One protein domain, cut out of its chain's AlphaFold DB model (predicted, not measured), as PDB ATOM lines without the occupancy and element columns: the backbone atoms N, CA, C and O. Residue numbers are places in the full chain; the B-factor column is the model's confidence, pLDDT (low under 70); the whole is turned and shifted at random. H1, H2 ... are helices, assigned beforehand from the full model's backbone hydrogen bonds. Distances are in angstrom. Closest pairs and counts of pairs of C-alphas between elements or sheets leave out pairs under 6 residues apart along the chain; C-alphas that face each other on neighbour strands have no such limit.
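What this domain is: This is residues 2 to 82 of the 157 residues of the protein "Acyltransferase family" of Salmonella enterica subsp. indica (UniProt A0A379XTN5). Three helices lie nearly side by side in one flat row, with the short H3 in the middle, the long H1 along one side of it and the short H2 along the other. The first part of H1, residues 2 to 10, sticks out beyond the other two as a free arm and makes much of the length, while H2 and H3 form a helical hairpin, and the tail after H3, residues 75 to 82, passes from the end of H3 toward the start of H2. The printed part has 81 residues with three named helices, in the order H1, H2, H3, and no named strand; the class is all helix. The whole is loose, with a radius of gyration of the C-alphas of 15.5 A, and the C-alphas span 52 by 26 by 14 A, only just flat.

How they stand to each other: H1, residues 2 to 31, is the longest helix. It touches H3, residues 61 to 74, with its residues 18 to 30 alone. The closest C-alphas of the two are those of Tyr 22 and Pro 63, 5.0 A apart. H1 and H3 run the same way at a shallow tilt of 19 degrees. H3 also touches H2, residues 40 to 53, and the closest C-alphas are those of Ala 50 and Leu 65, 5.8 A apart. H2 and H3, a helical hairpin, run opposite ways at a shallow tilt of 17 degrees. H1 and H2 are apart. In H1 and H2 every backbone O i to N i+4 pair is within hydrogen-bond range; in H3 9 of 10 are.

Where its parts are: H1 begins at C-alpha 2, at (205.167, 157.176, 148.977), and ends at C-alpha 31, at (203.474, 117.444, 130.973), 43.7 A from first to last C-alpha. H2 has 14 residues, Asp 40 to Leu 53, and measures 20.0 A. H3 has 14 residues, Ile 61 to Lys 74, measures 20.3 A and ends at C-alpha 74, at (196.171, 114.020, 137.886).

The domain as a whole: The two C-alphas farthest apart are those of Ala 2 and His 39, 51.9 A. Residues 2 to 10, which belong to H1, stand free; the body without them has 72 residues and spans 38 by 27 by 14 A. The printed part has no cut. The links from H1 to H2, of 8 residues, and from H2 to H3, of 7 residues, are short. The mean pLDDT of the printed part is 84.2, and the model's confidence is low, under 70, at residues 2 to 12.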
ATOM      1  N   ALA A   2     204.122 157.925 149.704       61.62
ATOM      2  CA  ALA A   2     205.167 157.176 148.977       61.62
ATOM      3  C   ALA A   2     205.377 155.721 149.460       61.62
ATOM      4  O   ALA A   2     205.486 154.818 148.642       61.62
ATOM      5  N   TYR A   3     205.341 155.473 150.776       61.41
ATOM      6  CA  TYR A   3     205.431 154.117 151.343       61.41
ATOM      7  C   TYR A   3     204.248 153.215 150.950       61.41
ATOM      8  O   TYR A   3     204.429 152.039 150.660       61.41
ATOM      9  N   VAL A   4     203.039 153.783 150.878       65.62
ATOM     10  CA  VAL A   4     201.820 153.061 150.480       65.62
ATOM     11  C   VAL A   4     201.866 152.722 148.991       65.62
ATOM     12  O   VAL A   4     201.546 151.603 148.617       65.62
ATOM     13  N   VAL A   5     202.335 153.650 148.150       67.12
ATOM     14  CA  VAL A   5     202.532 153.415 146.709       67.12
ATOM     15  C   VAL A   5     203.628 152.372 146.465       67.12
ATOM     16  O   VAL A   5     203.464 151.498 145.620       67.12
ATOM     17  N   TYR A   6     204.714 152.411 147.240       64.81
ATOM     18  CA  TYR A   6     205.794 151.426 147.174       64.81
ATOM     19  C   TYR A   6     205.324 150.022 147.581       64.81
ATOM     20  O   TYR A   6     205.566 149.062 146.852       64.81
ATOM     21  N   GLN A   7     204.592 149.895 148.695       61.00
ATOM     22  CA  GLN A   7     203.989 148.618 149.087       61.00
ATOM     23  C   GLN A   7     202.977 148.124 148.053       61.00
ATOM     24  O   GLN A   7     202.999 146.950 147.704       61.00
ATOM     25  N   TRP A   8     202.129 149.005 147.519       64.94
ATOM     26  CA  TRP A   8     201.144 148.632 146.507       64.94
ATOM     27  C   TRP A   8     201.805 148.138 145.214       64.94
ATOM     28  O   TRP A   8     201.341 147.163 144.628       64.94
ATOM     29  N   TYR A   9     202.926 148.742 144.807       69.38
ATOM     30  CA  TYR A   9     203.698 148.310 143.640       69.38
ATOM     31  C   TYR A   9     204.317 146.914 143.822       69.38
ATOM     32  O   TYR A   9     204.208 146.075 142.930       69.38
ATOM     33  N   PHE A  10     204.924 146.637 144.981       63.34
ATOM     34  CA  PHE A  10     205.493 145.313 145.270       63.34
ATOM     35  C   PHE A  10     204.414 144.238 145.441       63.34
ATOM     36  O   PHE A  10     204.514 143.180 144.829       63.34
ATOM     37  N   VAL A  11     203.336 144.544 146.170       66.31
ATOM     38  CA  VAL A  11     202.188 143.635 146.324       66.31
ATOM     39  C   VAL A  11     201.553 143.322 144.966       66.31
ATOM     40  O   VAL A  11     201.211 142.173 144.704       66.31
ATOM     41  N   SER A  12     201.441 144.310 144.072       68.75
ATOM     42  CA  SER A  12     200.912 144.088 142.719       68.75
ATOM     43  C   SER A  12     201.810 143.160 141.898       68.75
ATOM     44  O   SER A  12     201.302 142.265 141.226       68.75
ATOM     45  N   LYS A  13     203.140 143.292 142.013       74.44
ATOM     46  CA  LYS A  13     204.086 142.369 141.366       74.44
ATOM     47  C   LYS A  13     203.991 140.939 141.898       74.44
ATOM     48  O   LYS A  13     204.031 140.005 141.100       74.44
ATOM     49  N   ASP A  14     203.843 140.755 143.207       73.44
ATOM     50  CA  ASP A  14     203.709 139.419 143.809       73.44
ATOM     51  C   ASP A  14     202.414 138.718 143.361       73.44
ATOM     52  O   ASP A  14     202.400 137.507 143.111       73.44
ATOM     53  N   ILE A  15     201.336 139.490 143.187       80.44
ATOM     54  CA  ILE A  15     200.055 139.008 142.653       80.44
ATOM     55  C   ILE A  15     200.210 138.555 141.189       80.44
ATOM     56  O   ILE A  15     199.809 137.440 140.848       80.44
ATOM     57  N   GLU A  16     200.822 139.379 140.333       81.88
ATOM     58  CA  GLU A  16     201.069 139.049 138.919       81.88
ATOM     59  C   GLU A  16     201.973 137.818 138.751       81.88
ATOM     60  O   GLU A  16     201.703 136.930 137.929       81.88
ATOM     61  N   LEU A  17     203.026 137.730 139.569       84.69
ATOM     62  CA  LEU A  17     203.927 136.582 139.593       84.69
ATOM     63  C   LEU A  17     203.174 135.308 139.992       84.69
ATOM     64  O   LEU A  17     203.319 134.276 139.334       84.69
ATOM     65  N   SER A  18     202.316 135.389 141.011       85.50
ATOM     66  CA  SER A  18     201.515 134.253 141.476       85.50
ATOM     67  C   SER A  18     200.600 133.704 140.381       85.50
ATOM     68  O   SER A  18     200.534 132.488 140.206       85.50
ATOM     69  N   TYR A  19     199.946 134.560 139.587       85.06
ATOM     70  CA  TYR A  19     199.122 134.110 138.455       85.06
ATOM     71  C   TYR A  19     199.924 133.325 137.420       85.06
ATOM     72  O   TYR A  19     199.517 132.239 136.999       85.06
ATOM     73  N   THR A  20     201.088 133.856 137.051       87.94
ATOM     74  CA  THR A  20     201.989 133.200 136.098       87.94
ATOM     75  C   THR A  20     202.457 131.854 136.646       87.94
ATOM     76  O   THR A  20     202.470 130.852 135.931       87.94
ATOM     77  N   MET A  21     202.773 131.790 137.939       91.19
ATOM     78  CA  MET A  21     203.183 130.555 138.597       91.19
ATOM     79  C   MET A  21     202.072 129.511 138.671       91.19
ATOM     80  O   MET A  21     202.365 128.338 138.461       91.19
ATOM     81  N   TYR A  22     200.812 129.889 138.915       89.50
ATOM     82  CA  TYR A  22     199.696 128.935 138.853       89.50
ATOM     83  C   TYR A  22     199.557 128.317 137.462       89.50
ATOM     84  O   TYR A  22     199.380 127.103 137.343       89.50
ATOM     85  N   PHE A  23     199.677 129.139 136.416       89.12
ATOM     86  CA  PHE A  23     199.637 128.663 135.036       89.12
ATOM     87  C   PHE A  23     200.790 127.691 134.746       89.12
ATOM     88  O   PHE A  23     200.558 126.584 134.257       89.12
ATOM     89  N   LEU A  24     202.021 128.064 135.108       92.38
ATOM     90  CA  LEU A  24     203.206 127.229 134.905       92.38
ATOM     91  C   LEU A  24     203.163 125.931 135.721       92.38
ATOM     92  O   LEU A  24     203.496 124.876 135.189       92.38
ATOM     93  N   ALA A  25     202.717 125.981 136.978       91.75
ATOM     94  CA  ALA A  25     202.556 124.805 137.828       91.75
ATOM     95  C   ALA A  25     201.553 123.812 137.224       91.75
ATOM     96  O   ALA A  25     201.845 122.620 137.126       91.75
ATOM     97  N   GLY A  26     200.398 124.300 136.762       90.38
ATOM     98  CA  GLY A  26     199.409 123.470 136.073       90.38
ATOM     99  C   GLY A  26     199.956 122.867 134.776       90.38
ATOM    100  O   GLY A  26     199.806 121.668 134.541       90.38
ATOM    101  N   PHE A  27     200.651 123.674 133.968       91.25
ATOM    102  CA  PHE A  27     201.290 123.216 132.735       91.25
ATOM    103  C   PHE A  27     202.344 122.132 132.999       91.25
ATOM    104  O   PHE A  27     202.345 121.094 132.340       91.25
ATOM    105  N   MET A  28     203.202 122.325 134.000       92.44
ATOM    106  CA  MET A  28     204.224 121.354 134.385       92.44
ATOM    107  C   MET A  28     203.600 120.042 134.870       92.44
ATOM    108  O   MET A  28     204.017 118.967 134.451       92.44
ATOM    109  N   VAL A  29     202.552 120.103 135.695       92.81
ATOM    110  CA  VAL A  29     201.819 118.897 136.111       92.81
ATOM    111  C   VAL A  29     201.224 118.172 134.904       92.81
ATOM    112  O   VAL A  29     201.295 116.942 134.830       92.81
ATOM    113  N   ALA A  30     200.682 118.901 133.929       89.75
ATOM    114  CA  ALA A  30     200.112 118.317 132.720       89.75
ATOM    115  C   ALA A  30     201.157 117.583 131.855       89.75
ATOM    116  O   ALA A  30     200.835 116.524 131.316       89.75
ATOM    117  N   THR A  31     202.406 118.057 131.792       91.44
ATOM    118  CA  THR A  31     203.474 117.444 130.973       91.44
ATOM    119  C   THR A  31     204.166 116.238 131.618       91.44
ATOM    120  O   THR A  31     204.828 115.470 130.920       91.44
ATOM    121  N   ILE A  32     204.014 116.015 132.929       91.31
ATOM    122  CA  ILE A  32     204.602 114.846 133.605       91.31
ATOM    123  C   ILE A  32     203.905 113.554 133.151       91.31
ATOM    124  O   ILE A  32     202.778 113.285 133.545       91.31
ATOM    125  N   ASN A  33     204.578 112.706 132.376       84.56
ATOM    126  CA  ASN A  33     203.982 111.458 131.866       84.56
ATOM    127  C   ASN A  33     203.906 110.321 132.897       84.56
ATOM    128  O   ASN A  33     203.254 109.308 132.662       84.56
ATOM    129  N   LYS A  34     204.608 110.450 134.025       82.44
ATOM    130  CA  LYS A  34     204.631 109.421 135.063       82.44
ATOM    131  C   LYS A  34     203.466 109.636 136.021       82.44
ATOM    132  O   LYS A  34     203.398 110.667 136.681       82.44
ATOM    133  N   GLU A  35     202.606 108.636 136.143       84.31
ATOM    134  CA  GLU A  35     201.473 108.664 137.064       84.31
ATOM    135  C   GLU A  35     201.733 107.688 138.211       84.31
ATOM    136  O   GLU A  35     201.718 106.470 138.038       84.31
ATOM    137  N   VAL A  36     202.021 108.229 139.397       84.19
ATOM    138  CA  VAL A  36     202.155 107.431 140.623       84.19
ATOM    139  C   VAL A  36     200.970 107.742 141.512       84.19
ATOM    140  O   VAL A  36     200.907 108.800 142.139       84.19
ATOM    141  N   LYS A  37     200.022 106.808 141.571       86.62
ATOM    142  CA  LYS A  37     198.855 106.951 142.433       86.62
ATOM    143  C   LYS A  37     199.246 106.728 143.892       86.62
ATOM    144  O   LYS A  37     199.703 105.651 144.269       86.62
ATOM    145  N   LEU A  38     199.049 107.756 144.712       85.25
ATOM    146  CA  LEU A  38     199.166 107.660 146.165       85.25
ATOM    147  C   LEU A  38     197.927 106.979 146.753       85.25
ATOM    148  O   LEU A  38     196.839 107.021 146.180       85.25
ATOM    149  N   HIS A  39     198.084 106.383 147.934       89.00
ATOM    150  CA  HIS A  39     196.941 105.915 148.709       89.00
ATOM    151  C   HIS A  39     196.047 107.104 149.099       89.00
ATOM    152  O   HIS A  39     196.554 108.166 149.477       89.00
ATOM    153  N   ASP A  40     194.721 106.934 149.048       85.12
ATOM    154  CA  ASP A  40     193.775 108.042 149.232       85.12
ATOM    155  C   ASP A  40     193.941 108.737 150.598       85.12
ATOM    156  O   ASP A  40     193.821 109.963 150.676       85.12
ATOM    157  N   SER A  41     194.317 108.005 151.657       88.44
ATOM    158  CA  SER A  41     194.598 108.604 152.972       88.44
ATOM    159  C   SER A  41     195.801 109.549 152.952       88.44
ATOM    160  O   SER A  41     195.708 110.665 153.457       88.44
ATOM    161  N   LEU A  42     196.902 109.148 152.311       89.75
ATOM    162  CA  LEU A  42     198.103 109.973 152.178       89.75
ATOM    163  C   LEU A  42     197.824 111.200 151.314       89.75
ATOM    164  O   LEU A  42     198.194 112.306 151.692       89.75
ATOM    165  N   SER A  43     197.112 111.025 150.197       89.56
ATOM    166  CA  SER A  43     196.722 112.149 149.341       89.56
ATOM    167  C   SER A  43     195.866 113.176 150.097       89.56
ATOM    168  O   SER A  43     196.046 114.379 149.928       89.56
ATOM    169  N   SER A  44     194.989 112.718 150.996       89.88
ATOM    170  CA  SER A  44     194.129 113.592 151.803       89.88
ATOM    171  C   SER A  44     194.912 114.339 152.878       89.88
ATOM    172  O   SER A  44     194.641 115.512 153.121       89.88
ATOM    173  N   ILE A  45     195.913 113.695 153.487       91.50
ATOM    174  CA  ILE A  45     196.848 114.357 154.409       91.50
ATOM    175  C   ILE A  45     197.634 115.438 153.663       91.50
ATOM    176  O   ILE A  45     197.743 116.556 154.156       91.50
ATOM    177  N   VAL A  46     198.128 115.137 152.458       91.56
ATOM    178  CA  VAL A  46     198.828 116.114 151.609       91.56
ATOM    179  C   VAL A  46     197.925 117.305 151.290       91.56
ATOM    180  O   VAL A  46     198.357 118.443 151.455       91.56
ATOM    181  N   LEU A  47     196.668 117.065 150.900       91.00
ATOM    182  CA  LEU A  47     195.698 118.136 150.665       91.00
ATOM    183  C   LEU A  47     195.459 118.970 151.931       91.00
ATOM    184  O   LEU A  47     195.475 120.196 151.866       91.00
ATOM    185  N   PHE A  48     195.252 118.323 153.077       91.44
ATOM    186  CA  PHE A  48     194.996 119.008 154.342       91.44
ATOM    187  C   PHE A  48     196.179 119.888 154.762       91.44
ATOM    188  O   PHE A  48     195.992 121.062 155.079       91.44
ATOM    189  N   VAL A  49     197.400 119.350 154.700       91.88
ATOM    190  CA  VAL A  49     198.630 120.097 154.995       91.88
ATOM    191  C   VAL A  49     198.800 121.256 154.017       91.88
ATOM    192  O   VAL A  49     199.085 122.368 154.451       91.88
ATOM    193  N   ALA A  50     198.565 121.032 152.720       90.56
ATOM    194  CA  ALA A  50     198.617 122.097 151.727       90.56
ATOM    195  C   ALA A  50     197.641 123.228 152.083       90.56
ATOM    196  O   ALA A  50     198.064 124.373 152.147       90.56
ATOM    197  N   VAL A  51     196.378 122.927 152.398       88.25
ATOM    198  CA  VAL A  51     195.379 123.942 152.781       88.25
ATOM    199  C   VAL A  51     195.782 124.705 154.047       88.25
ATOM    200  O   VAL A  51     195.644 125.924 154.076       88.25
ATOM    201  N   MET A  52     196.318 124.030 155.067       90.25
ATOM    202  CA  MET A  52     196.748 124.681 156.316       90.25
ATOM    203  C   MET A  52     197.938 125.631 156.129       90.25
ATOM    204  O   MET A  52     198.056 126.618 156.851       90.25
ATOM    205  N   LEU A  53     198.816 125.348 155.164       89.31
ATOM    206  CA  LEU A  53     199.971 126.196 154.855       89.31
ATOM    207  C   LEU A  53     199.612 127.406 153.979       89.31
ATOM    208  O   LEU A  53     200.416 128.330 153.836       89.31
ATOM    209  N   ILE A  54     198.411 127.431 153.396       86.50
ATOM    210  CA  ILE A  54     197.975 128.512 152.514       86.50
ATOM    211  C   ILE A  54     197.379 129.636 153.354       86.50
ATOM    212  O   ILE A  54     196.214 129.611 153.737       86.50
ATOM    213  N   GLY A  55     198.196 130.655 153.617       76.38
ATOM    214  CA  GLY A  55     197.740 131.884 154.271       76.38
ATOM    215  C   GLY A  55     197.121 132.898 153.302       76.38
ATOM    216  O   GLY A  55     196.133 133.549 153.626       76.38
ATOM    217  N   ASN A  56     197.693 133.042 152.101       80.31
ATOM    218  CA  ASN A  56     197.233 133.990 151.083       80.31
ATOM    219  C   ASN A  56     197.242 133.328 149.697       80.31
ATOM    220  O   ASN A  56     198.232 132.712 149.297       80.31
ATOM    221  N   ALA A  57     196.143 133.474 148.953       78.88
ATOM    222  CA  ALA A  57     195.989 132.904 147.616       78.88
ATOM    223  C   ALA A  57     196.980 133.493 146.594       78.88
ATOM    224  O   ALA A  57     197.354 132.805 145.646       78.88
ATOM    225  N   TYR A  58     197.430 134.731 146.810       79.06
ATOM    226  CA  TYR A  58     198.328 135.469 145.916       79.06
ATOM    227  C   TYR A  58     199.787 135.469 146.389       79.06
ATOM    228  O   TYR A  58     200.536 136.398 146.109       79.06
ATOM    229  N   ASN A  59     200.177 134.458 147.166       84.25
ATOM    230  CA  ASN A  59     201.565 134.252 147.553       84.25
ATOM    231  C   ASN A  59     202.229 133.264 146.586       84.25
ATOM    232  O   ASN A  59     201.644 132.236 146.258       84.25
ATOM    233  N   VAL A  60     203.481 133.535 146.231       81.94
ATOM    234  CA  VAL A  60     204.401 132.712 145.427       81.94
ATOM    235  C   VAL A  60     204.504 131.258 145.928       81.94
ATOM    236  O   VAL A  60     204.668 130.331 145.134       81.94
ATOM    237  N   ILE A  61     204.366 131.029 147.239       86.25
ATOM    238  CA  ILE A  61     204.409 129.686 147.851       86.25
ATOM    239  C   ILE A  61     203.150 128.865 147.518       86.25
ATOM    240  O   ILE A  61     203.214 127.642 147.376       86.25
ATOM    241  N   THR A  62     201.998 129.515 147.355       89.38
ATOM    242  CA  THR A  62     200.711 128.835 147.164       89.38
ATOM    243  C   THR A  62     200.649 128.039 145.848       89.38
ATOM    244  O   THR A  62     200.261 126.871 145.901       89.38
ATOM    245  N   PRO A  63     201.094 128.564 144.686       89.56
ATOM    246  CA  PRO A  63     201.225 127.788 143.451       89.56
ATOM    247  C   PRO A  63     202.093 126.533 143.579       89.56
ATOM    248  O   PRO A  63     201.749 125.499 143.010       89.56
ATOM    249  N   LEU A  64     203.193 126.590 144.340       89.69
ATOM    250  CA  LEU A  64     204.083 125.441 144.563       89.69
ATOM    251  C   LEU A  64     203.384 124.335 145.362       89.69
ATOM    252  O   LEU A  64     203.468 123.162 145.000       89.69
ATOM    253  N   LEU A  65     202.647 124.702 146.412       91.00
ATOM    254  CA  LEU A  65     201.820 123.756 147.167       91.00
ATOM    255  C   LEU A  65     200.698 123.179 146.293       91.00
ATOM    256  O   LEU A  65     200.461 121.970 146.290       91.00
ATOM    257  N   MET A  66     200.046 124.030 145.499       90.25
ATOM    258  CA  MET A  66     198.979 123.621 144.586       90.25
ATOM    259  C   MET A  66     199.476 122.721 143.458       90.25
ATOM    260  O   MET A  66     198.739 121.837 143.039       90.25
ATOM    261  N   MET A  67     200.731 122.848 143.027       91.44
ATOM    262  CA  MET A  67     201.352 121.921 142.079       91.44
ATOM    263  C   MET A  67     201.321 120.475 142.595       91.44
ATOM    264  O   MET A  67     200.969 119.559 141.853       91.44
ATOM    265  N   ILE A  68     201.639 120.267 143.878       91.06
ATOM    266  CA  ILE A  68     201.606 118.940 144.513       91.06
ATOM    267  C   ILE A  68     200.166 118.411 144.533       91.06
ATOM    268  O   ILE A  68     199.916 117.268 144.145       91.06
ATOM    269  N   VAL A  69     199.208 119.255 144.922       91.56
ATOM    270  CA  VAL A  69     197.778 118.912 144.932       91.56
ATOM    271  C   VAL A  69     197.304 118.534 143.522       91.56
ATOM    272  O   VAL A  69     196.765 117.443 143.329       91.56
ATOM    273  N   PHE A  70     197.583 119.361 142.514       90.81
ATOM    274  CA  PHE A  70     197.243 119.102 141.113       90.81
ATOM    275  C   PHE A  70     197.870 117.813 140.583       90.81
ATOM    276  O   PHE A  70     197.208 117.073 139.857       90.81
ATOM    277  N   TYR A  71     199.105 117.498 140.974       91.88
ATOM    278  CA  TYR A  71     199.727 116.229 140.607       91.88
ATOM    279  C   TYR A  71     198.968 115.034 141.196       91.88
ATOM    280  O   TYR A  71     198.648 114.089 140.475       91.88
ATOM    281  N   THR A  72     198.587 115.086 142.477       91.06
ATOM    282  CA  THR A  72     197.796 113.997 143.081       91.06
ATOM    283  C   THR A  72     196.406 113.843 142.448       91.06
ATOM    284  O   THR A  72     195.949 112.712 142.265       91.06
ATOM    285  N   LEU A  73     195.771 114.949 142.035       88.38
ATOM    286  CA  LEU A  73     194.532 114.936 141.247       88.38
ATOM    287  C   LEU A  73     194.734 114.271 139.883       88.38
ATOM    288  O   LEU A  73     193.934 113.418 139.498       88.38
ATOM    289  N   LYS A  74     195.815 114.625 139.175       88.44
ATOM    290  CA  LYS A  74     196.171 114.020 137.886       88.44
ATOM    291  C   LYS A  74     196.342 112.506 138.006       88.44
ATOM    292  O   LYS A  74     195.815 111.775 137.182       88.44
ATOM    293  N   CYS A  75     196.998 112.029 139.065       87.88
ATOM    294  CA  CYS A  75     197.162 110.596 139.330       87.88
ATOM    295  C   CYS A  75     195.865 109.876 139.765       87.88
ATOM    296  O   CYS A  75     195.912 108.702 140.141       87.88
ATOM    297  N   GLY A  76     194.710 110.552 139.760       84.75
ATOM    298  CA  GLY A  76     193.407 109.952 140.046       84.75
ATOM    299  C   GLY A  76     193.126 109.720 141.534       84.75
ATOM    300  O   GLY A  76     192.364 108.808 141.873       84.75
ATOM    301  N   CYS A  77     193.745 110.497 142.429       87.88
ATOM    302  CA  CYS A  77     193.408 110.472 143.856       87.88
ATOM    303  C   CYS A  77     192.043 111.134 144.084       87.88
ATOM    304  O   CYS A  77     191.735 112.167 143.488       87.88
ATOM    305  N   THR A  78     191.220 110.552 144.958       82.50
ATOM    306  CA  THR A  78     189.836 111.022 145.174       82.50
ATOM    307  C   THR A  78     189.626 111.738 146.509       82.50
ATOM    308  O   THR A  78     188.523 112.227 146.765       82.50
ATOM    309  N   TYR A  79     190.677 111.811 147.337       86.69
ATOM    310  CA  TYR A  79     190.688 112.353 148.700       86.69
ATOM    311  C   TYR A  79     189.524 111.824 149.551       86.69
ATOM    312  O   TYR A  79     188.606 112.569 149.886       86.69
ATOM    313  N   PHE A  80     189.498 110.515 149.825       85.31
ATOM    314  CA  PHE A  80     188.368 109.839 150.492       85.31
ATOM    315  C   PHE A  80     187.014 110.031 149.784       85.31
ATOM    316  O   PHE A  80     185.964 110.102 150.419       85.31
ATOM    317  N   GLY A  81     187.015 110.144 148.455       80.81
ATOM    318  CA  GLY A  81     185.790 110.362 147.687       80.81
ATOM    319  C   GLY A  81     185.183 111.763 147.826       80.81
ATOM    320  O   GLY A  81     184.112 112.011 147.274       80.81
ATOM    321  N   ILE A  82     185.854 112.719 148.475       83.56
ATOM    322  CA  ILE A  82     185.398 114.118 148.543       83.56
ATOM    323  C   ILE A  82     185.167 114.667 147.125       83.56
ATOM    324  O   ILE A  82     184.129 115.259 146.836       83.56
TER     325      ILE A  82